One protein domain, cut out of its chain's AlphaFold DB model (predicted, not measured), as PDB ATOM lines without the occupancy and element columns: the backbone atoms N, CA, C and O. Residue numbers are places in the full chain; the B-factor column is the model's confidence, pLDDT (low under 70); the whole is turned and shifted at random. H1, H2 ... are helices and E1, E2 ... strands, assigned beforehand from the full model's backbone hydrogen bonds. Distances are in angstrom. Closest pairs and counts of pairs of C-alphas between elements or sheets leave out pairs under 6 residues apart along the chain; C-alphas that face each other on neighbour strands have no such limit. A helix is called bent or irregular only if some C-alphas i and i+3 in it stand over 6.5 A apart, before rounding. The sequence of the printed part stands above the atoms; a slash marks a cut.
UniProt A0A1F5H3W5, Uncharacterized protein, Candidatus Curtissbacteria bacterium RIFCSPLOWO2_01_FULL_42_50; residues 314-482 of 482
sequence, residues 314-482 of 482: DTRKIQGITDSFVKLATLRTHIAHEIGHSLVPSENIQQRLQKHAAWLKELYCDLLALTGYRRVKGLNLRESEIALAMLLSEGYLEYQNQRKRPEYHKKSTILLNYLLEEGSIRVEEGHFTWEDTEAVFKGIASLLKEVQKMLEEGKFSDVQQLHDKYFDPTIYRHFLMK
ATOM      1  N   ASP A 314     100.603  94.033 138.110       96.25
ATOM      2  CA  ASP A 314     101.978  94.417 138.409       96.25
ATOM      3  C   ASP A 314     102.061  95.128 139.768       96.25
ATOM      4  O   ASP A 314     101.393  96.137 140.019       96.25
ATOM      5  N   THR A 315     102.905  94.599 140.655       94.69
ATOM      6  CA  THR A 315     103.032  95.068 142.040       94.69
ATOM      7  C   THR A 315     103.342  96.561 142.140       94.69
ATOM      8  O   THR A 315     102.860  97.217 143.065       94.69
ATOM      9  N   ARG A 316     104.039  97.148 141.153       94.62
ATOM     10  CA  ARG A 316     104.307  98.596 141.071       94.62
ATOM     11  C   ARG A 316     103.008  99.410 140.998       94.62
ATOM     12  O   ARG A 316     102.901 100.484 141.596       94.62
ATOM     13  N   LYS A 317     101.973  98.884 140.332       95.25
ATOM     14  CA  LYS A 317     100.653  99.525 140.195       95.25
ATOM     15  C   LYS A 317      99.831  99.498 141.469       95.25
ATOM     16  O   LYS A 317      98.968 100.352 141.636       95.25
ATOM     17  N   ILE A 318     100.139  98.598 142.396       93.38
ATOM     18  CA  ILE A 318      99.420  98.468 143.667       93.38
ATOM     19  C   ILE A 318     100.300  98.725 144.898       93.38
ATOM     20  O   ILE A 318      99.852  98.578 146.029       93.38
ATOM     21  N   GLN A 319     101.541  99.173 144.712       93.00
ATOM     22  CA  GLN A 319     102.448  99.464 145.819       93.00
ATOM     23  C   GLN A 319     101.922 100.609 146.704       93.00
ATOM     24  O   GLN A 319     101.388 101.610 146.214       93.00
ATOM     25  N   GLY A 320     102.080 100.461 148.023       91.88
ATOM     26  CA  GLY A 320     101.762 101.499 149.009       91.88
ATOM     27  C   GLY A 320     100.269 101.756 149.241       91.88
ATOM     28  O   GLY A 320      99.927 102.704 149.946       91.88
ATOM     29  N   ILE A 321      99.371 100.943 148.674       92.88
ATOM     30  CA  ILE A 321      97.926 101.059 148.910       92.88
ATOM     31  C   ILE A 321      97.482 100.105 150.021       92.88
ATOM     32  O   ILE A 321      98.002  99.002 150.164       92.88
ATOM     33  N   THR A 322      96.486 100.518 150.803       96.44
ATOM     34  CA  THR A 322      95.889  99.661 151.835       96.44
ATOM     35  C   THR A 322      94.703  98.878 151.281       96.44
ATOM     36  O   THR A 322      93.993  99.351 150.392       96.44
ATOM     37  N   ASP A 323      94.399  97.726 151.874       96.69
ATOM     38  CA  ASP A 323      93.227  96.922 151.493       96.69
ATOM     39  C   ASP A 323      91.916  97.694 151.665       96.69
ATOM     40  O   ASP A 323      90.984  97.544 150.878       96.69
ATOM     41  N   SER A 324      91.853  98.583 152.661       95.69
ATOM     42  CA  SER A 324      90.723  99.495 152.854       95.69
ATOM     43  C   SER A 324      90.557 100.473 151.690       95.69
ATOM     44  O   SER A 324      89.423 100.742 151.294       95.69
ATOM     45  N   PHE A 325      91.657 100.969 151.115       95.62
ATOM     46  CA  PHE A 325      91.625 101.829 149.932       95.62
ATOM     47  C   PHE A 325      91.133 101.061 148.699       95.62
ATOM     48  O   PHE A 325      90.213 101.518 148.020       95.62
ATOM     49  N   VAL A 326      91.655  99.851 148.467       97.44
ATOM     50  CA  VAL A 326      91.201  98.977 147.370       97.44
ATOM     51  C   VAL A 326      89.719  98.635 147.519       97.44
ATOM     52  O   VAL A 326      88.959  98.723 146.554       97.44
ATOM     53  N   LYS A 327      89.270  98.303 148.733       97.25
ATOM     54  CA  LYS A 327      87.864  97.995 149.027       97.25
ATOM     55  C   LYS A 327      86.945  99.176 148.733       97.25
ATOM     56  O   LYS A 327      85.872  98.977 148.169       97.25
ATOM     57  N   LEU A 328      87.356 100.391 149.103       94.88
ATOM     58  CA  LEU A 328      86.592 101.608 148.835       94.88
ATOM     59  C   LEU A 328      86.485 101.881 147.330       94.88
ATOM     60  O   LEU A 328      85.384 102.147 146.846       94.88
ATOM     61  N   ALA A 329      87.593 101.744 146.595       95.62
ATOM     62  CA  ALA A 329      87.602 101.907 145.145       95.62
ATOM     63  C   ALA A 329      86.718 100.864 144.442       95.62
ATOM     64  O   ALA A 329      85.918 101.183 143.558       95.62
ATOM     65  N   THR A 330      86.788  99.620 144.914       96.38
ATOM     66  CA  THR A 330      85.943  98.518 144.440       96.38
ATOM     67  C   THR A 330      84.466  98.816 144.700       96.38
ATOM     68  O   THR A 330      83.650  98.689 143.790       96.38
ATOM     69  N   LEU A 331      84.110  99.269 145.910       96.56
ATOM     70  CA  LEU A 331      82.731  99.606 146.277       96.56
ATOM     71  C   LEU A 331      82.168 100.727 145.397       96.56
ATOM     72  O   LEU A 331      81.066 100.593 144.874       96.56
ATOM     73  N   ARG A 332      82.922 101.811 145.195       95.44
ATOM     74  CA  ARG A 332      82.507 102.925 144.328       95.44
ATOM     75  C   ARG A 332      82.347 102.490 142.873       95.44
ATOM     76  O   ARG A 332      81.384 102.887 142.229       95.44
ATOM     77  N   THR A 333      83.220 101.614 142.379       95.12
ATOM     78  CA  THR A 333      83.086 101.052 141.025       95.12
ATOM     79  C   THR A 333      81.809 100.220 140.891       95.12
ATOM     80  O   THR A 333      81.088 100.379 139.912       95.12
ATOM     81  N   HIS A 334      81.459  99.418 141.906       94.81
ATOM     82  CA  HIS A 334      80.187  98.681 141.929       94.81
ATOM     83  C   HIS A 334      78.985  99.626 141.974       94.81
ATOM     84  O   HIS A 334      78.043  99.445 141.217       94.81
ATOM     85  N   ILE A 335      79.028 100.671 142.807       95.44
ATOM     86  CA  ILE A 335      77.972 101.695 142.860       95.44
ATOM     87  C   ILE A 335      77.768 102.332 141.478       95.44
ATOM     88  O   ILE A 335      76.639 102.440 141.007       95.44
ATOM     89  N   ALA A 336      78.852 102.725 140.810       95.50
ATOM     90  CA  ALA A 336      78.787 103.317 139.480       95.50
ATOM     91  C   ALA A 336      78.241 102.340 138.422       95.50
ATOM     92  O   ALA A 336      77.440 102.749 137.582       95.50
ATOM     93  N   HIS A 337      78.620 101.060 138.489       95.25
ATOM     94  CA  HIS A 337      78.080 100.007 137.626       95.25
ATOM     95  C   HIS A 337      76.559  99.850 137.815       95.25
ATOM     96  O   HIS A 337      75.810  99.908 136.841       95.25
ATOM     97  N   GLU A 338      76.081  99.748 139.061       93.56
ATOM     98  CA  GLU A 338      74.649  99.590 139.371       93.56
ATOM     99  C   GLU A 338      73.809 100.810 138.953       93.56
ATOM    100  O   GLU A 338      72.664 100.666 138.505       93.56
ATOM    101  N   ILE A 339      74.377 102.020 139.058       93.06
ATOM    102  CA  ILE A 339      73.790 103.248 138.499       93.06
ATOM    103  C   ILE A 339      73.735 103.163 136.968       93.06
ATOM    104  O   ILE A 339      72.736 103.566 136.367       93.06
ATOM    105  N   GLY A 340      74.779 102.617 136.337       93.06
ATOM    106  CA  GLY A 340      74.895 102.432 134.891       93.06
ATOM    107  C   GLY A 340      73.715 101.685 134.270       93.06
ATOM    108  O   GLY A 340      73.250 102.079 133.200       93.06
ATOM    109  N   HIS A 341      73.134 100.706 134.971       90.81
ATOM    110  CA  HIS A 341      71.925 100.011 134.508       90.81
ATOM    111  C   HIS A 341      70.725 100.949 134.290       90.81
ATOM    112  O   HIS A 341      69.924 100.719 133.386       90.81
ATOM    113  N   SER A 342      70.606 102.029 135.071       90.06
ATOM    114  CA  SER A 342      69.568 103.059 134.891       90.06
ATOM    115  C   SER A 342      69.914 104.106 133.829       90.06
ATOM    116  O   SER A 342      69.084 104.964 133.534       90.06
ATOM    117  N   LEU A 343      71.122 104.052 133.267       92.12
ATOM    118  CA  LEU A 343      71.627 104.967 132.238       92.12
ATOM    119  C   LEU A 343      71.722 104.307 130.855       92.12
ATOM    120  O   LEU A 343      72.108 104.963 129.886       92.12
ATOM    121  N   VAL A 344      71.346 103.029 130.753       90.56
ATOM    122  CA  VAL A 344      71.240 102.304 129.482       90.56
ATOM    123  C   VAL A 344      70.265 103.049 128.551       90.56
ATOM    124  O   VAL A 344      69.142 103.347 128.955       90.56
ATOM    125  N   PRO A 345      70.660 103.365 127.305       86.56
ATOM    126  CA  PRO A 345      70.031 104.454 126.555       86.56
ATOM    127  C   PRO A 345      68.793 104.063 125.729       86.56
ATOM    128  O   PRO A 345      68.211 104.930 125.081       86.56
ATOM    129  N   SER A 346      68.393 102.787 125.704       84.00
ATOM    130  CA  SER A 346      67.256 102.315 124.901       84.00
ATOM    131  C   SER A 346      66.534 101.127 125.543       84.00
ATOM    132  O   SER A 346      67.138 100.312 126.238       84.00
ATOM    133  N   GLU A 347      65.233 101.004 125.279       81.19
ATOM    134  CA  GLU A 347      64.372  99.947 125.827       81.19
ATOM    135  C   GLU A 347      64.307  98.698 124.932       81.19
ATOM    136  O   GLU A 347      64.132  97.581 125.412       81.19
ATOM    137  N   ASN A 348      64.495  98.855 123.618       83.75
ATOM    138  CA  ASN A 348      64.330  97.769 122.643       83.75
ATOM    139  C   ASN A 348      65.620  96.966 122.382       83.75
ATOM    140  O   ASN A 348      65.671  96.150 121.461       83.75
ATOM    141  N   ILE A 349      66.662  97.162 123.197       88.56
ATOM    142  CA  ILE A 349      67.989  96.538 123.047       88.56
ATOM    143  C   ILE A 349      67.882  95.017 122.894       88.56
ATOM    144  O   ILE A 349      68.498  94.449 121.995       88.56
ATOM    145  N   GLN A 350      67.071  94.352 123.727       84.19
ATOM    146  CA  GLN A 350      66.894  92.897 123.661       84.19
ATOM    147  C   GLN A 350      66.327  92.446 122.308       84.19
ATOM    148  O   GLN A 350      66.795  91.464 121.737       84.19
ATOM    149  N   GLN A 351      65.351  93.182 121.772       83.44
ATOM    150  CA  GLN A 351      64.717  92.878 120.488       83.44
ATOM    151  C   GLN A 351      65.691  93.101 119.322       83.44
ATOM    152  O   GLN A 351      65.769  92.270 118.419       83.44
ATOM    153  N   ARG A 352      66.462  94.198 119.354       92.12
ATOM    154  CA  ARG A 352      67.389  94.570 118.272       92.12
ATOM    155  C   ARG A 352      68.660  93.722 118.247       92.12
ATOM    156  O   ARG A 352      69.110  93.327 117.176       92.12
ATOM    157  N   LEU A 353      69.251  93.467 119.415       92.62
ATOM    158  CA  LEU A 353      70.600  92.900 119.543       92.62
ATOM    159  C   LEU A 353      70.610  91.430 119.981       92.62
ATOM    160  O   LEU A 353      71.646  90.768 119.896       92.62
ATOM    161  N   GLN A 354      69.465  90.899 120.420       87.38
ATOM    162  CA  GLN A 354      69.266  89.485 120.746       87.38
ATOM    163  C   GLN A 354      70.359  88.946 121.689       87.38
ATOM    164  O   GLN A 354      70.572  89.484 122.775       87.38
ATOM    165  N   LYS A 355      71.107  87.913 121.264       86.69
ATOM    166  CA  LYS A 355      72.184  87.268 122.037       86.69
ATOM    167  C   LYS A 355      73.303  88.227 122.475       86.69
ATOM    168  O   LYS A 355      74.105  87.850 123.330       86.69
ATOM    169  N   HIS A 356      73.389  89.423 121.886       94.00
ATOM    170  CA  HIS A 356      74.390  90.421 122.255       94.00
ATOM    171  C   HIS A 356      73.925  91.455 123.280       94.00
ATOM    172  O   HIS A 356      74.755  92.133 123.877       94.00
ATOM    173  N   ALA A 357      72.619  91.554 123.532       90.88
ATOM    174  CA  ALA A 357      72.062  92.588 124.394       90.88
ATOM    175  C   ALA A 357      72.609  92.536 125.829       90.88
ATOM    176  O   ALA A 357      72.934  93.577 126.394       90.88
ATOM    177  N   ALA A 358      72.714  91.341 126.419       90.06
ATOM    178  CA  ALA A 358      73.151  91.182 127.806       90.06
ATOM    179  C   ALA A 358      74.597  91.659 128.010       90.06
ATOM    180  O   ALA A 358      74.824  92.615 128.744       90.06
ATOM    181  N   TRP A 359      75.564  91.062 127.305       95.38
ATOM    182  CA  TRP A 359      76.977  91.401 127.505       95.38
ATOM    183  C   TRP A 359      77.310  92.834 127.077       95.38
ATOM    184  O   TRP A 359      78.169  93.454 127.695       95.38
ATOM    185  N   LEU A 360      76.627  93.393 126.069       97.62
ATOM    186  CA  LEU A 360      76.870  94.775 125.647       97.62
ATOM    187  C   LEU A 360      76.375  95.784 126.697       97.62
ATOM    188  O   LEU A 360      77.041  96.790 126.933       97.62
ATOM    189  N   LYS A 361      75.241  95.509 127.364       95.31
ATOM    190  CA  LYS A 361      74.768  96.323 128.499       95.31
ATOM    191  C   LYS A 361      75.738  96.263 129.679       95.31
ATOM    192  O   LYS A 361      76.034  97.307 130.250       95.31
ATOM    193  N   GLU A 362      76.249  95.081 130.019       95.62
ATOM    194  CA  GLU A 362      77.250  94.925 131.087       95.62
ATOM    195  C   GLU A 362      78.556  95.661 130.748       95.62
ATOM    196  O   GLU A 362      79.088  96.393 131.581       95.62
ATOM    197  N   LEU A 363      79.032  95.542 129.500       98.44
ATOM    198  CA  LEU A 363      80.203  96.276 129.014       98.44
ATOM    199  C   LEU A 363      79.995  97.793 129.117       98.44
ATOM    200  O   LEU A 363      80.870  98.503 129.600       98.44
ATOM    201  N   TYR A 364      78.823  98.292 128.714       98.25
ATOM    202  CA  TYR A 364      78.469  99.703 128.866       98.25
ATOM    203  C   TYR A 364      78.527 100.162 130.323       98.25
ATOM    204  O   TYR A 364      79.091 101.220 130.595       98.25
ATOM    205  N   CYS A 365      77.981  99.377 131.257       96.88
ATOM    206  CA  CYS A 365      77.963  99.737 132.674       96.88
ATOM    207  C   CYS A 365      79.383  99.831 133.251       96.88
ATOM    208  O   CYS A 365      79.683 100.808 133.934       96.88
ATOM    209  N   ASP A 366      80.282  98.903 132.911       98.06
ATOM    210  CA  ASP A 366      81.688  98.955 133.341       98.06
ATOM    211  C   ASP A 366      82.465 100.126 132.734       98.06
ATOM    212  O   ASP A 366      83.172 100.852 133.441       98.06
ATOM    213  N   LEU A 367      82.327 100.336 131.423       98.56
ATOM    214  CA  LEU A 367      82.989 101.430 130.714       98.56
ATOM    215  C   LEU A 367      82.523 102.789 131.242       98.56
ATOM    216  O   LEU A 367      83.331 103.701 131.448       98.56
ATOM    217  N   LEU A 368      81.218 102.919 131.490       97.88
ATOM    218  CA  LEU A 368      80.633 104.116 132.070       97.88
ATOM    219  C   LEU A 368      81.094 104.311 133.512       97.88
ATOM    220  O   LEU A 368      81.426 105.438 133.884       97.88
ATOM    221  N   ALA A 369      81.161 103.233 134.298       97.19
ATOM    222  CA  ALA A 369      81.637 103.270 135.671       97.19
ATOM    223  C   ALA A 369      83.071 103.799 135.746       97.19
ATOM    224  O   ALA A 369      83.299 104.792 136.431       97.19
ATOM    225  N   LEU A 370      84.011 103.221 134.988       97.25
ATOM    226  CA  LEU A 370      85.405 103.678 134.959       97.25
ATOM    227  C   LEU A 370      85.546 105.100 134.404       97.25
ATOM    228  O   LEU A 370      86.272 105.919 134.974       97.25
ATOM    229  N   THR A 371      84.819 105.430 133.332       96.75
ATOM    230  CA  THR A 371      84.843 106.786 132.765       96.75
ATOM    231  C   THR A 371      84.349 107.811 133.783       96.75
ATOM    232  O   THR A 371      84.999 108.837 133.992       96.75
ATOM    233  N   GLY A 372      83.227 107.545 134.449       94.00
ATOM    234  CA  GLY A 372      82.688 108.437 135.466       94.00
ATOM    235  C   GLY A 372      83.581 108.516 136.696       94.00
ATOM    236  O   GLY A 372      83.818 109.617 137.185       94.00
ATOM    237  N   TYR A 373      84.175 107.401 137.128       89.94
ATOM    238  CA  TYR A 373      85.161 107.375 138.211       89.94
ATOM    239  C   TYR A 373      86.290 108.376 137.970       89.94
ATOM    240  O   TYR A 373      86.614 109.184 138.838       89.94
ATOM    241  N   ARG A 374      86.844 108.384 136.752       92.12
ATOM    242  CA  ARG A 374      87.928 109.293 136.374       92.12
ATOM    243  C   ARG A 374      87.483 110.757 136.307       92.12
ATOM    244  O   ARG A 374      88.326 111.649 136.418       92.12
ATOM    245  N   ARG A 375      86.192 111.027 136.083       92.31
ATOM    246  CA  ARG A 375      85.643 112.373 135.833       92.31
ATOM    247  C   ARG A 375      84.941 113.005 137.033       92.31
ATOM    248  O   ARG A 375      84.789 114.229 137.057       92.31
ATOM    249  N   VAL A 376      84.523 112.215 138.018       91.88
ATOM    250  CA  VAL A 376      83.946 112.714 139.269       91.88
ATOM    251  C   VAL A 376      84.992 113.547 140.014       91.88
ATOM    252  O   VAL A 376      86.111 113.111 140.277       91.88
ATOM    253  N   LYS A 377      84.624 114.787 140.354       87.62
ATOM    254  CA  LYS A 377      85.499 115.702 141.098       87.62
ATOM    255  C   LYS A 377      85.742 115.174 142.515       87.62
ATOM    256  O   LYS A 377      84.823 114.672 143.150       87.62
ATOM    257  N   GLY A 378      86.962 115.352 143.020       83.94
ATOM    258  CA  GLY A 378      87.351 114.945 144.377       83.94
ATOM    259  C   GLY A 378      87.966 113.545 144.472       83.94
ATOM    260  O   GLY A 378      88.509 113.206 145.518       83.94
ATOM    261  N   LEU A 379      87.947 112.761 143.391       87.94
ATOM    262  CA  LEU A 379      88.681 111.500 143.298       87.94
ATOM    263  C   LEU A 379      90.072 111.746 142.719       87.94
ATOM    264  O   LEU A 379      90.243 112.542 141.793       87.94
ATOM    265  N   ASN A 380      91.077 111.069 143.275       87.12
ATOM    266  CA  ASN A 380      92.442 111.157 142.771       87.12
ATOM    267  C   ASN A 380      92.702 110.102 141.677       87.12
ATOM    268  O   ASN A 380      91.977 109.111 141.542       87.12
ATOM    269  N   LEU A 381      93.757 110.326 140.887       89.62
ATOM    270  CA  LEU A 381      94.148 109.420 139.804       89.62
ATOM    271  C   LEU A 381      94.462 108.013 140.325       89.62
ATOM    272  O   LEU A 381      94.073 107.034 139.698       89.62
ATOM    273  N   ARG A 382      95.103 107.915 141.498       92.25
ATOM    274  CA  ARG A 382      95.478 106.637 142.107       92.25
ATOM    275  C   ARG A 382      94.261 105.762 142.387       92.25
ATOM    276  O   ARG A 382      94.295 104.570 142.140       92.25
ATOM    277  N   GLU A 383      93.165 106.339 142.860       92.88
ATOM    278  CA  GLU A 383      91.932 105.604 143.126       92.88
ATOM    279  C   GLU A 383      91.288 105.084 141.834       92.88
ATOM    280  O   GLU A 383      90.837 103.943 141.789       92.88
ATOM    281  N   SER A 384      91.315 105.893 140.769       93.62
ATOM    282  CA  SER A 384      90.845 105.478 139.439       93.62
ATOM    283  C   SER A 384      91.716 104.350 138.872       93.62
ATOM    284  O   SER A 384      91.205 103.395 138.298       93.62
ATOM    285  N   GLU A 385      93.030 104.425 139.078       95.25
ATOM    286  CA  GLU A 385      93.978 103.380 138.689       95.25
ATOM    287  C   GLU A 385      93.705 102.057 139.424       95.25
ATOM    288  O   GLU A 385      93.729 100.996 138.806       95.25
ATOM    289  N   ILE A 386      93.355 102.104 140.714       96.62
ATOM    290  CA  ILE A 386      92.949 100.908 141.466       96.62
ATOM    291  C   ILE A 386      91.598 100.360 140.996       96.62
ATOM    292  O   ILE A 386      91.433  99.143 140.929       96.62
ATOM    293  N   ALA A 387      90.644 101.218 140.627       96.25
ATOM    294  CA  ALA A 387      89.384 100.778 140.025       96.25
ATOM    295  C   ALA A 387      89.614 100.040 138.692       96.25
ATOM    296  O   ALA A 387      89.044  98.970 138.474       96.25
ATOM    297  N   LEU A 388      90.500 100.564 137.836       97.19
ATOM    298  CA  LEU A 388      90.941  99.908 136.601       97.19
ATOM    299  C   LEU A 388      91.610  98.556 136.887       97.19
ATOM    300  O   LEU A 388      91.219  97.541 136.313       97.19
ATOM    301  N   ALA A 389      92.591  98.539 137.792       97.44
ATOM    302  CA  ALA A 389      93.321  97.336 138.181       97.44
ATOM    303  C   ALA A 389      92.374  96.237 138.692       97.44
ATOM    304  O   ALA A 389      92.504  95.065 138.334       97.44
ATOM    305  N   MET A 390      91.380  96.626 139.495       97.19
ATOM    306  CA  MET A 390      90.355  95.717 139.987       97.19
ATOM    307  C   MET A 390      89.493  95.163 138.851       97.19
ATOM    308  O   MET A 390      89.294  93.956 138.787       97.19
ATOM    309  N   LEU A 391      89.034  96.001 137.916       95.94
ATOM    310  CA  LEU A 391      88.217  95.533 136.794       95.94
ATOM    311  C   LEU A 391      88.978  94.548 135.887       95.94
ATOM    312  O   LEU A 391      88.417  93.529 135.479       95.94
ATOM    313  N   LEU A 392      90.252  94.833 135.596       96.19
ATOM    314  CA  LEU A 392      91.104  93.953 134.790       96.19
ATOM    315  C   LEU A 392      91.292  92.592 135.462       96.19
ATOM    316  O   LEU A 392      91.117  91.559 134.811       96.19
ATOM    317  N   SER A 393      91.598  92.583 136.765       96.00
ATOM    318  CA  SER A 393      91.775  91.333 137.501       96.00
ATOM    319  C   SER A 393      90.458  90.553 137.585       96.00
ATOM    320  O   SER A 393      90.436  89.362 137.276       96.00
ATOM    321  N   GLU A 394      89.332  91.207 137.892       94.81
ATOM    322  CA  GLU A 394      88.006  90.576 137.949       94.81
ATOM    323  C   GLU A 394      87.628  89.851 136.650       94.81
ATOM    324  O   GLU A 394      86.944  88.830 136.703       94.81
ATOM    325  N   GLY A 395      88.126  90.294 135.491       95.19
ATOM    326  CA  GLY A 395      87.921  89.589 134.225       95.19
ATOM    327  C   GLY A 395      88.382  88.125 134.230       95.19
ATOM    328  O   GLY A 395      87.723  87.276 133.626       95.19
ATOM    329  N   TYR A 396      89.435  87.794 134.983       94.75
ATOM    330  CA  TYR A 396      89.872  86.408 135.167       94.75
ATOM    331  C   TYR A 396      88.890  85.590 136.019       94.75
ATOM    332  O   TYR A 396      88.589  84.440 135.689       94.75
ATOM    333  N   LEU A 397      88.310  86.188 137.066       93.50
ATOM    334  CA  LEU A 397      87.254  85.546 137.860       93.50
ATOM    335  C   LEU A 397      86.007  85.286 137.005       93.50
ATOM    336  O   LEU A 397      85.366  84.242 137.137       93.50
ATOM    337  N   GLU A 398      85.669  86.199 136.093       94.31
ATOM    338  CA  GLU A 398      84.556  85.999 135.161       94.31
ATOM    339  C   GLU A 398      84.850  84.895 134.141       94.31
ATOM    340  O   GLU A 398      83.969  84.092 133.834       94.31
ATOM    341  N   TYR A 399      86.097  84.767 133.685       94.38
ATOM    342  CA  TYR A 399      86.531  83.624 132.879       94.38
ATOM    343  C   TYR A 399      86.392  82.287 133.630       94.38
ATOM    344  O   TYR A 399      85.860  81.319 133.076       94.38
ATOM    345  N   GLN A 400      86.783  82.224 134.907       91.62
ATOM    346  CA  GLN A 400      86.568  81.032 135.741       91.62
ATOM    347  C   GLN A 400      85.069  80.703 135.895       91.62
ATOM    348  O   GLN A 400      84.680  79.534 135.936       91.62
ATOM    349  N   ASN A 401      84.210  81.726 135.901       88.81
ATOM    350  CA  ASN A 401      82.757  81.608 136.035       88.81
ATOM    351  C   ASN A 401      81.988  81.597 134.699       88.81
ATOM    352  O   ASN A 401      80.752  81.610 134.706       88.81
ATOM    353  N   GLN A 402      82.670  81.500 133.554       88.31
ATOM    354  CA  GLN A 402      82.081  81.696 132.218       88.31
ATOM    355  C   GLN A 402      80.891  80.777 131.890       88.31
ATOM    356  O   GLN A 402      80.030  81.129 131.089       88.31
ATOM    357  N   ARG A 403      80.801  79.598 132.522       85.69
ATOM    358  CA  ARG A 403      79.654  78.682 132.359       85.69
ATOM    359  C   ARG A 403      78.407  79.152 133.112       85.69
ATOM    360  O   ARG A 403      77.295  78.827 132.708       85.69
ATOM    361  N   LYS A 404      78.590  79.868 134.225       82.12
ATOM    362  CA  LYS A 404      77.515  80.382 135.087       82.12
ATOM    363  C   LYS A 404      77.003  81.736 134.588       82.12
ATOM    364  O   LYS A 404      75.805  81.976 134.699       82.12
ATOM    365  N   ARG A 405      77.898  82.593 134.079       82.00
ATOM    366  CA  ARG A 405      77.616  83.975 133.640       82.00
ATOM    367  C   ARG A 405      78.400  84.333 132.363       82.00
ATOM    368  O   ARG A 405      79.359  85.106 132.419       82.00
ATOM    369  N   PRO A 406      78.062  83.742 131.204       89.62
ATOM    370  CA  PRO A 406      78.824  83.938 129.967       89.62
ATOM    371  C   PRO A 406      78.881  85.402 129.506       89.62
ATOM    372  O   PRO A 406      79.843  85.808 128.858       89.62
ATOM    373  N   GLU A 407      77.870  86.205 129.827       91.44
ATOM    374  CA  GLU A 407      77.805  87.628 129.506       91.44
ATOM    375  C   GLU A 407      78.905  88.451 130.195       91.44
ATOM    376  O   GLU A 407      79.496  89.321 129.553       91.44
ATOM    377  N   TYR A 408      79.253  88.114 131.441       93.12
ATOM    378  CA  TYR A 408      80.323  88.779 132.192       93.12
ATOM    379  C   TYR A 408      81.710  88.391 131.678       93.12
ATOM    380  O   TYR A 408      82.592  89.238 131.556       93.12
ATOM    381  N   HIS A 409      81.895  87.125 131.301       95.12
ATOM    382  CA  HIS A 409      83.136  86.699 130.659       95.12
ATOM    383  C   HIS A 409      83.350  87.423 129.317       95.12
ATOM    384  O   HIS A 409      84.448  87.917 129.051       95.12
ATOM    385  N   LYS A 410      82.302  87.541 128.488       97.06
ATOM    386  CA  LYS A 410      82.372  88.228 127.187       97.06
ATOM    387  C   LYS A 410      82.754  89.696 127.314       97.06
ATOM    388  O   LYS A 410      83.690  90.121 126.640       97.06
ATOM    389  N   LYS A 411      82.070  90.460 128.176       97.31
ATOM    390  CA  LYS A 411      82.366  91.892 128.353       97.31
ATOM    391  C   LYS A 411      83.787  92.132 128.864       97.31
ATOM    392  O   LYS A 411      84.482  92.970 128.299       97.31
ATOM    393  N   SER A 412      84.255  91.351 129.841       97.38
ATOM    394  CA  SER A 412      85.626  91.485 130.355       97.38
ATOM    395  C   SER A 412      86.685  91.117 129.310       97.38
ATOM    396  O   SER A 412      87.680  91.823 129.179       97.38
ATOM    397  N   THR A 413      86.444  90.067 128.518       97.44
ATOM    398  CA  THR A 413      87.344  89.639 127.430       97.44
ATOM    399  C   THR A 413      87.470  90.702 126.344       97.44
ATOM    400  O   THR A 413      88.581  91.053 125.960       97.44
ATOM    401  N   ILE A 414      86.339  91.238 125.874       98.44
ATOM    402  CA  ILE A 414      86.311  92.274 124.833       98.44
ATOM    403  C   ILE A 414      87.038  93.534 125.304       98.44
ATOM    404  O   ILE A 414      87.847  94.078 124.559       98.44
ATOM    405  N   LEU A 415      86.791  93.976 126.543       98.06
ATOM    406  CA  LEU A 415      87.496  95.120 127.120       98.06
ATOM    407  C   LEU A 415      89.011  94.882 127.176       98.06
ATOM    408  O   LEU A 415      89.780  95.747 126.767       98.06
ATOM    409  N   LEU A 416      89.433  93.718 127.676       97.31
ATOM    410  CA  LEU A 416      90.850  93.391 127.804       97.31
ATOM    411  C   LEU A 416      91.544  93.381 126.434       97.31
ATOM    412  O   LEU A 416      92.567  94.043 126.271       97.31
ATOM    413  N   ASN A 417      90.967  92.682 125.452       97.44
ATOM    414  CA  ASN A 417      91.507  92.619 124.092       97.44
ATOM    415  C   ASN A 417      91.565  93.991 123.426       97.44
ATOM    416  O   ASN A 417      92.585  94.330 122.837       97.44
ATOM    417  N   TYR A 418      90.514  94.804 123.566       98.25
ATOM    418  CA  TYR A 418      90.504  96.166 123.037       98.25
ATOM    419  C   TYR A 418      91.693  96.984 123.564       98.25
ATOM    420  O   TYR A 418      92.417  97.606 122.790       98.25
ATOM    421  N   LEU A 419      91.930  96.956 124.881       97.81
ATOM    422  CA  LEU A 419      92.996  97.744 125.501       97.81
ATOM    423  C   LEU A 419      94.404  97.224 125.170       97.81
ATOM    424  O   LEU A 419      95.333  98.035 125.107       97.81
ATOM    425  N   LEU A 420      94.555  95.907 124.973       96.62
ATOM    426  CA  LEU A 420      95.800  95.276 124.519       96.62
ATOM    427  C   LEU A 420      96.110  95.618 123.060       96.62
ATOM    428  O   LEU A 420      97.245  95.973 122.757       96.62
ATOM    429  N   GLU A 421      95.118  95.557 122.165       96.62
ATOM    430  CA  GLU A 421      95.292  95.934 120.755       96.62
ATOM    431  C   GLU A 421      95.612  97.423 120.584       96.62
ATOM    432  O   GLU A 421      96.447  97.771 119.752       96.62
ATOM    433  N   GLU A 422      95.010  98.306 121.390       96.31
ATOM    434  CA  GLU A 422      95.405  99.724 121.421       96.31
ATOM    435  C   GLU A 422      96.805  99.950 122.019       96.31
ATOM    436  O   GLU A 422      97.354 101.044 121.902       96.31
ATOM    437  N   GLY A 423      97.389  98.950 122.690       96.62
ATOM    438  CA  GLY A 423      98.683  99.061 123.367       96.62
ATOM    439  C   GLY A 423      98.655  99.905 124.646       96.62
ATOM    440  O   GLY A 423      99.706 100.243 125.191       96.62
ATOM    441  N   SER A 424      97.464 100.259 125.140       96.88
ATOM    442  CA  SER A 424      97.296 101.070 126.356       96.88
ATOM    443  C   SER A 424      97.608 100.282 127.635       96.88
ATOM    444  O   SER A 424      98.085 100.850 128.618       96.88
ATOM    445  N   ILE A 425      97.394  98.965 127.600       97.00
ATOM    446  CA  ILE A 425      97.825  98.004 128.620       97.00
ATOM    447  C   ILE A 425      98.665  96.908 127.961       97.00
ATOM    448  O   ILE A 425      98.601  96.701 126.750       97.00
ATOM    449  N   ARG A 426      99.420  96.168 128.767       95.50
ATOM    450  CA  ARG A 426     100.241  95.038 128.322       95.50
ATOM    451  C   ARG A 426     100.361  93.977 129.407       95.50
ATOM    452  O   ARG A 426     100.040  94.227 130.570       95.50
ATOM    453  N   VAL A 427     100.826  92.798 129.010       94.38
ATOM    454  CA  VAL A 427     101.138  91.698 129.926       94.38
ATOM    455  C   VAL A 427     102.655  91.551 130.002       94.38
ATOM    456  O   VAL A 427     103.287  91.197 129.012       94.38
ATOM    457  N   GLU A 428     103.234  91.815 131.171       92.88
ATOM    458  CA  GLU A 428     104.664  91.641 131.457       92.88
ATOM    459  C   GLU A 428     104.830  90.605 132.564       92.88
ATOM    460  O   GLU A 428     104.183  90.696 133.605       92.88
ATOM    461  N   GLU A 429     105.659  89.583 132.328       89.81
ATOM    462  CA  GLU A 429     105.920  88.506 133.301       89.81
ATOM    463  C   GLU A 429     104.627  87.859 133.847       89.81
ATOM    464  O   GLU A 429     104.536  87.420 134.996       89.81
ATOM    465  N   GLY A 430     103.585  87.814 133.011       89.31
ATOM    466  CA  GLY A 430     102.265  87.299 133.361       89.31
ATOM    467  C   GLY A 430     101.473  88.179 134.336       89.31
ATOM    468  O   GLY A 430     100.664  87.629 135.079       89.31
ATOM    469  N   HIS A 431     101.711  89.492 134.357       94.31
ATOM    470  CA  HIS A 431     100.921  90.486 135.088       94.31
ATOM    471  C   HIS A 431     100.452  91.597 134.141       94.31
ATOM    472  O   HIS A 431     101.178  91.994 133.229       94.31
ATOM    473  N   PHE A 432      99.251  92.131 134.361       96.44
ATOM    474  CA  PHE A 432      98.769  93.321 133.667       96.44
ATOM    475  C   PHE A 432      99.499  94.568 134.170       96.44
ATOM    476  O   PHE A 432      99.605  94.801 135.378       96.44
ATOM    477  N   THR A 433      99.951  95.397 133.233       97.00
ATOM    478  CA  THR A 433     100.607  96.679 133.507       97.00
ATOM    479  C   THR A 433     100.334  97.693 132.389       97.00
ATOM    480  O   THR A 433      99.781  97.354 131.342       97.00
ATOM    481  N   TRP A 434     100.675  98.959 132.621       97.12
ATOM    482  CA  TRP A 434     100.491 100.089 131.696       97.12
ATOM    483  C   TRP A 434     101.512 101.186 132.017       97.12
ATOM    484  O   TRP A 434     101.925 101.302 133.163       97.12
ATOM    485  N   GLU A 435     101.915 102.019 131.056       95.38
ATOM    486  CA  GLU A 435     102.748 103.203 131.363       95.38
ATOM    487  C   GLU A 435     101.880 104.409 131.727       95.38
ATOM    488  O   GLU A 435     102.024 104.984 132.806       95.38
ATOM    489  N   ASP A 436     100.947 104.763 130.841       94.75
ATOM    490  CA  ASP A 436     100.133 105.970 130.949       94.75
ATOM    491  C   ASP A 436      98.680 105.634 131.295       94.75
ATOM    492  O   ASP A 436      97.887 105.209 130.452       94.75
ATOM    493  N   THR A 437      98.310 105.877 132.551       94.00
ATOM    494  CA  THR A 437      96.938 105.704 133.038       94.00
ATOM    495  C   THR A 437      95.937 106.557 132.243       94.00
ATOM    496  O   THR A 437      94.825 106.101 131.982       94.00
ATOM    497  N   GLU A 438      96.303 107.763 131.794       93.38
ATOM    498  CA  GLU A 438      95.408 108.600 130.983       93.38
ATOM    499  C   GLU A 438      95.155 108.007 129.598       93.38
ATOM    500  O   GLU A 438      94.037 108.116 129.088       93.38
ATOM    501  N   ALA A 439      96.153 107.360 128.990       95.81
ATOM    502  CA  ALA A 439      95.974 106.651 127.725       95.81
ATOM    503  C   ALA A 439      94.947 105.518 127.866       95.81
ATOM    504  O   ALA A 439      94.024 105.436 127.054       95.81
ATOM    505  N   VAL A 440      95.018 104.725 128.944       97.75
ATOM    506  CA  VAL A 440      94.031 103.662 129.213       97.75
ATOM    507  C   VAL A 440      92.619 104.236 129.352       97.75
ATOM    508  O   VAL A 440      91.679 103.758 128.714       97.75
ATOM    509  N   PHE A 441      92.445 105.309 130.132       97.06
ATOM    510  CA  PHE A 441      91.129 105.935 130.300       97.06
ATOM    511  C   PHE A 441      90.605 106.613 129.024       97.06
ATOM    512  O   PHE A 441      89.387 106.690 128.838       97.06
ATOM    513  N   LYS A 442      91.479 107.079 128.121       96.38
ATOM    514  CA  LYS A 442      91.077 107.544 126.782       96.38
ATOM    515  C   LYS A 442      90.566 106.394 125.913       96.38
ATOM    516  O   LYS A 442      89.540 106.580 125.256       96.38
ATOM    517  N   GLY A 443      91.216 105.230 125.953       97.81
ATOM    518  CA  GLY A 443      90.752 104.017 125.272       97.81
ATOM    519  C   GLY A 443      89.380 103.570 125.786       97.81
ATOM    520  O   GLY A 443      88.433 103.444 125.012       97.81
ATOM    521  N   ILE A 444      89.215 103.486 127.112       98.31
ATOM    522  CA  ILE A 444      87.928 103.185 127.771       98.31
ATOM    523  C   ILE A 444      86.831 104.165 127.336       98.31
ATOM    524  O   ILE A 444      85.728 103.751 126.977       98.31
ATOM    525  N   ALA A 445      87.116 105.470 127.341       97.62
ATOM    526  CA  ALA A 445      86.142 106.483 126.943       97.62
ATOM    527  C   ALA A 445      85.805 106.436 125.441       97.62
ATOM    528  O   ALA A 445      84.717 106.868 125.053       97.62
ATOM    529  N   SER A 446      86.717 105.945 124.598       98.00
ATOM    530  CA  SER A 446      86.482 105.757 123.161       98.00
ATOM    531  C   SER A 446      85.583 104.549 122.921       98.00
ATOM    532  O   SER A 446      84.516 104.708 122.325       98.00
ATOM    533  N   LEU A 447      85.909 103.402 123.526       98.50
ATOM    534  CA  LEU A 447      85.064 102.210 123.474       98.50
ATOM    535  C   LEU A 447      83.668 102.470 124.065       98.50
ATOM    536  O   LEU A 447      82.670 102.010 123.513       98.50
ATOM    537  N   LEU A 448      83.557 103.273 125.134       98.44
ATOM    538  CA  LEU A 448      82.262 103.681 125.697       98.44
ATOM    539  C   LEU A 448      81.375 104.373 124.656       98.44
ATOM    540  O   LEU A 448      80.180 104.090 124.596       98.44
ATOM    541  N   LYS A 449      81.933 105.276 123.840       97.38
ATOM    542  CA  LYS A 449      81.165 105.988 122.805       97.38
ATOM    543  C   LYS A 449      80.665 105.035 121.724       97.38
ATOM    544  O   LYS A 449      79.516 105.157 121.304       97.38
ATOM    545  N   GLU A 450      81.500 104.091 121.298       97.94
ATOM    546  CA  GLU A 450      81.120 103.073 120.312       97.94
ATOM    547  C   GLU A 450      80.006 102.171 120.845       97.94
ATOM    548  O   GLU A 450      78.956 102.032 120.214       97.94
ATOM    549  N   VAL A 451      80.191 101.630 122.051       98.38
ATOM    550  CA  VAL A 451      79.205 100.781 122.728       98.38
ATOM    551  C   VAL A 451      77.897 101.539 122.963       98.38
ATOM    552  O   VAL A 451      76.820 100.998 122.712       98.38
ATOM    553  N   GLN A 452      77.957 102.803 123.391       97.12
ATOM    554  CA  GLN A 452      76.764 103.628 123.580       97.12
ATOM    555  C   GLN A 452      75.997 103.812 122.264       97.12
ATOM    556  O   GLN A 452      74.783 103.612 122.245       97.12
ATOM    557  N   LYS A 453      76.688 104.127 121.161       97.00
ATOM    558  CA  LYS A 453      76.065 104.249 119.836       97.00
ATOM    559  C   LYS A 453      75.395 102.939 119.409       97.00
ATOM    560  O   LYS A 453      74.269 102.944 118.908       97.00
ATOM    561  N   MET A 454      76.041 101.800 119.659       97.69
ATOM    562  CA  MET A 454      75.455 100.488 119.375       97.69
ATOM    563  C   MET A 454      74.175 100.233 120.185       97.69
ATOM    564  O   MET A 454      73.184  99.745 119.637       97.69
ATOM    565  N   LEU A 455      74.161 100.597 121.470       96.19
ATOM    566  CA  LEU A 455      72.979 100.458 122.325       96.19
ATOM    567  C   LEU A 455      71.828 101.378 121.891       96.19
ATOM    568  O   LEU A 455      70.674 100.943 121.906       96.19
ATOM    569  N   GLU A 456      72.132 102.608 121.471       94.69
ATOM    570  CA  GLU A 456      71.155 103.600 121.002       94.69
ATOM    571  C   GLU A 456      70.523 103.203 119.663       94.69
ATOM    572  O   GLU A 456      69.302 103.090 119.562       94.69
ATOM    573  N   GLU A 457      71.350 102.939 118.649       95.25
ATOM    574  CA  GLU A 457      70.894 102.814 117.258       95.25
ATOM    575  C   GLU A 457      71.519 101.647 116.478       95.25
ATOM    576  O   GLU A 457      71.004 101.276 115.424       95.25
ATOM    577  N   GLY A 458      72.520 100.957 117.030       94.81
ATOM    578  CA  GLY A 458      73.189  99.832 116.363       94.81
ATOM    579  C   GLY A 458      72.286  98.643 116.024       94.81
ATOM    580  O   GLY A 458      71.305  98.350 116.711       94.81
ATOM    581  N   LYS A 459      72.626  97.935 114.952       95.94
ATOM    582  CA  LYS A 459      71.990  96.683 114.529       95.94
ATOM    583  C   LYS A 459      72.769  95.491 115.081       95.94
ATOM    584  O   LYS A 459      73.914  95.614 115.509       95.94
ATOM    585  N   PHE A 460      72.167  94.305 115.011       96.00
ATOM    586  CA  PHE A 460      72.828  93.051 115.383       96.00
ATOM    587  C   PHE A 460      74.213  92.892 114.726       96.00
ATOM    588  O   PHE A 460      75.161  92.501 115.400       96.00
ATOM    589  N   SER A 461      74.337  93.227 113.435       97.62
ATOM    590  CA  SER A 461      75.590  93.133 112.673       97.62
ATOM    591  C   SER A 461      76.716  93.982 113.253       97.62
ATOM    592  O   SER A 461      77.852  93.526 113.294       97.62
ATOM    593  N   ASP A 462      76.405  95.186 113.729       97.25
ATOM    594  CA  ASP A 462      77.406  96.139 114.220       97.25
ATOM    595  C   ASP A 462      78.038  95.610 115.515       97.25
ATOM    596  O   ASP A 462      79.248  95.653 115.719       97.25
ATOM    597  N   VAL A 463      77.205  95.014 116.371       98.06
ATOM    598  CA  VAL A 463      77.636  94.412 117.637       98.06
ATOM    599  C   VAL A 463      78.325  93.065 117.418       98.06
ATOM    600  O   VAL A 463      79.251  92.714 118.150       98.06
ATOM    601  N   GLN A 464      77.898  92.309 116.404       98.25
ATOM    602  CA  GLN A 464      78.559  91.074 115.989       98.25
ATOM    603  C   GLN A 464      79.978  91.362 115.473       98.25
ATOM    604  O   GLN A 464      80.891  90.634 115.840       98.25
ATOM    605  N   GLN A 465      80.200  92.458 114.736       98.25
ATOM    606  CA  GLN A 465      81.544  92.877 114.312       98.25
ATOM    607  C   GLN A 465      82.459  93.208 115.500       98.25
ATOM    608  O   GLN A 465      83.595  92.744 115.532       98.25
ATOM    609  N   LEU A 466      81.966  93.956 116.498       98.25
ATOM    610  CA  LEU A 466      82.731  94.236 117.722       98.25
ATOM    611  C   LEU A 466      83.109  92.940 118.451       98.25
ATOM    612  O   LEU A 466      84.246  92.767 118.883       98.25
ATOM    613  N   HIS A 467      82.142  92.028 118.575       98.38
ATOM    614  CA  HIS A 467      82.359  90.727 119.190       98.38
ATOM    615  C   HIS A 467      83.405  89.911 118.428       98.38
ATOM    616  O   HIS A 467      84.329  89.404 119.044       98.38
ATOM    617  N   ASP A 468      83.284  89.784 117.110       98.06
ATOM    618  CA  ASP A 468      84.189  88.948 116.314       98.06
ATOM    619  C   ASP A 468      85.603  89.518 116.254       98.06
ATOM    620  O   ASP A 468      86.562  88.758 116.154       98.06
ATOM    621  N   LYS A 469      85.734  90.843 116.368       97.88
ATOM    622  CA  LYS A 469      87.032  91.501 116.463       97.88
ATOM    623  C   LYS A 469      87.718  91.236 117.803       97.88
ATOM    624  O   LYS A 469      88.886  90.883 117.815       97.88
ATOM    625  N   TYR A 470      87.006  91.403 118.918       98.06
ATOM    626  CA  TYR A 470      87.641  91.486 120.239       98.06
ATOM    627  C   TYR A 470      87.336  90.324 121.186       98.06
ATOM    628  O   TYR A 470      87.887  90.282 122.282       98.06
ATOM    629  N   PHE A 471      86.456  89.383 120.856       97.75
ATOM    630  CA  PHE A 471      86.186  88.252 121.741       97.75
ATOM    631  C   PHE A 471      87.121  87.073 121.444       97.75
ATOM    632  O   PHE A 471      86.876  86.294 120.527       97.75
ATOM    633  N   ASP A 472      88.141  86.894 122.287       95.00
ATOM    634  CA  ASP A 472      88.962  85.681 122.329       95.00
ATOM    635  C   ASP A 472      88.716  84.920 123.648       95.00
ATOM    636  O   ASP A 472      89.203  85.339 124.702       95.00
ATOM    637  N   PRO A 473      88.012  83.772 123.632       92.25
ATOM    638  CA  PRO A 473      87.725  83.004 124.846       92.25
ATOM    639  C   PRO A 473      88.977  82.396 125.500       92.25
ATOM    640  O   PRO A 473      88.884  81.785 126.568       92.25
ATOM    641  N   THR A 474      90.142  82.490 124.857       90.00
ATOM    642  CA  THR A 474      91.395  81.903 125.327       90.00
ATOM    643  C   THR A 474      92.334  82.902 125.991       90.00
ATOM    644  O   THR A 474      93.274  82.453 126.647       90.00
ATOM    645  N   ILE A 475      92.058  84.213 125.930       90.75
ATOM    646  CA  ILE A 475      92.996  85.238 126.413       90.75
ATOM    647  C   ILE A 475      93.445  85.006 127.862       90.75
ATOM    648  O   ILE A 475      94.631  85.101 128.180       90.75
ATOM    649  N   TYR A 476      92.518  84.599 128.731       91.00
ATOM    650  CA  TYR A 476      92.794  84.363 130.145       91.00
ATOM    651  C   TYR A 476      93.524  83.040 130.435       91.00
ATOM    652  O   TYR A 476      94.000  82.845 131.552       91.00
ATOM    653  N   ARG A 477      93.660  82.125 129.460       85.75
ATOM    654  CA  ARG A 477      94.355  80.837 129.664       85.75
ATOM    655  C   ARG A 477      95.826  81.013 130.012       85.75
ATOM    656  O   ARG A 477      96.359  80.207 130.767       85.75
ATOM    657  N   HIS A 478      96.450  82.074 129.512       74.56
ATOM    658  CA  HIS A 478      97.847  82.402 129.789       74.56
ATOM    659  C   HIS A 478      98.126  82.616 131.285       74.56
ATOM    660  O   HIS A 478      99.258  82.442 131.722       74.56
ATOM    661  N   PHE A 479      97.091  82.919 132.077       75.25
ATOM    662  CA  PHE A 479      97.185  83.124 133.523       75.25
ATOM    663  C   PHE A 479      96.838  81.868 134.346       75.25
ATOM    664  O   PHE A 479      96.999  81.886 135.559       75.25
ATOM    665  N   LEU A 480      96.395  80.768 133.713       60.78
ATOM    666  CA  LEU A 480      96.113  79.485 134.388       60.78
ATOM    667  C   LEU A 480      97.368  78.634 134.642       60.78
ATOM    668  O   LEU A 480      97.279  77.633 135.344       60.78
ATOM    669  N   MET A 481      98.498  78.963 134.009       50.28
ATOM    670  CA  MET A 481      99.739  78.173 134.074       50.28
ATOM    671  C   MET A 481     100.702  78.631 135.184       50.28
ATOM    672  O   MET A 481     101.865  78.232 135.167       50.28
ATOM    673  N   LYS A 482     100.237  79.472 136.114       50.22
ATOM    674  CA  LYS A 482     100.988  79.910 137.298       50.22
ATOM    675  C   LYS A 482     100.516  79.188 138.553       50.22
ATOM    676  O   LYS A 482      99.290  78.960 138.667       50.22
TER     677      LYS A 482
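What this domain is: This is residues 314 to 482 of the 482 residues of an uncharacterized protein of Candidatus Curtissbacteria bacterium RIFCSPLOWO2_01_FULL_42_50 (UniProt A0A1F5H3W5). This is a compact cluster of crossed helices in which the kinked helix H3, after its kink near residue 356, passes between two long helices, H2 and H6. H5 packs on H3 beside the kink, H4 crosses H2 near one end of the cluster, H1 and the small strand hairpin E1 and E2 lie at that same end, and H7 packs on the kinked part of H3 at the other. The printed part has 169 residues with eight named helices and two named strands, in the order H1 H2 H3 H4 H5 E1 E2 H6 H7 H8; the class is mostly helix and the sheet, order E1 - E2, is antiparallel. The whole is compact, with a radius of gyration of the C-alphas of 15.5 A and spans of 47 by 40 by 29 A.

How they stand to each other: Start at H1, residues 315 to 318, which touches residues 385 to 389 of H4, residues 381 to 400; the closest C-alphas, of Ile 318 and Ile 386, are 7.3 A apart. Next look at H2, residues 323 to 343, and the hub H3, residues 349 to 375: they form a helical hairpin at a steep tilt of 44 degrees, opposite ways, closest at C-alphas 340 and 365, 4.6 A. H3 is irregular, with C-alphas 352 and 355 9.5 A apart, and has a kink of 106 degrees near residue 356. H4 is about perpendicular to H2 at 76 degrees and touches it, closest at C-alphas 329 and 387, 5.5 A. H3 and H4 form a second helical hairpin at a shallow tilt of 32 degrees, closest at C-alphas 374 and 384, 5.7 A. H5, residues 406 to 421, touches residues 358 to 363 of H3, closest at C-alphas 359 and 407, 4.4 A. In the hairpin of E1, residues 426 to 428, and E2, residues 431 to 433, find N 426 and O 433 within hydrogen-bond range at 2.9 A. H6, residues 437 to 456, touches H3 at a shallow tilt of 31 degrees, opposite ways, closest at C-alphas 367 and 448, 5.5 A; H2 and H6 are apart. H7, residues 460 to 470, touches residues 352 to 356 of H3, closest at C-alphas 353 and 460, 4.7 A. H8, residues 475 to 479, is irregular, but only just, with C-alphas 475 and 478 6.6 A apart, and is close to H4 but not clearly touching, 6.2 A between C-alphas 476 and 396. Packing among the helices is mostly crossed. Every O i to N i+4 pair is within hydrogen-bond range in H5, H6 and H7, against 15 of 17 in H2, 18 of 23 in H3, 14 of 16 in H4 and 0 of 1 in H8, where 1 of 2 O i to N i+3 pairs is; H1 is too short for an i+4 pair.

Where its parts are: Find C-alpha 315 at (103.032, 95.068, 142.040), where H1 begins. H2 starts at C-alpha 323, (93.227, 96.922, 151.493), and runs 30.0 A; H3 spans 26.9 A, H4 29.7 A, H5 22.4 A, H6 28.5 A and H7 15.7 A. E1 and E2 are 6.4 A each. H8 ends at C-alpha 479, (97.185, 83.124, 133.523).

The domain as a whole: The C-alphas of Gly 320 and Gln 351 are the two farthest apart, 47.5 A. The printed part has no cut and ends at residue 482, the chain's last; each link between named elements is tight. Mean pLDDT of the printed part is 93.3, and residues 480 to 482 are under 70.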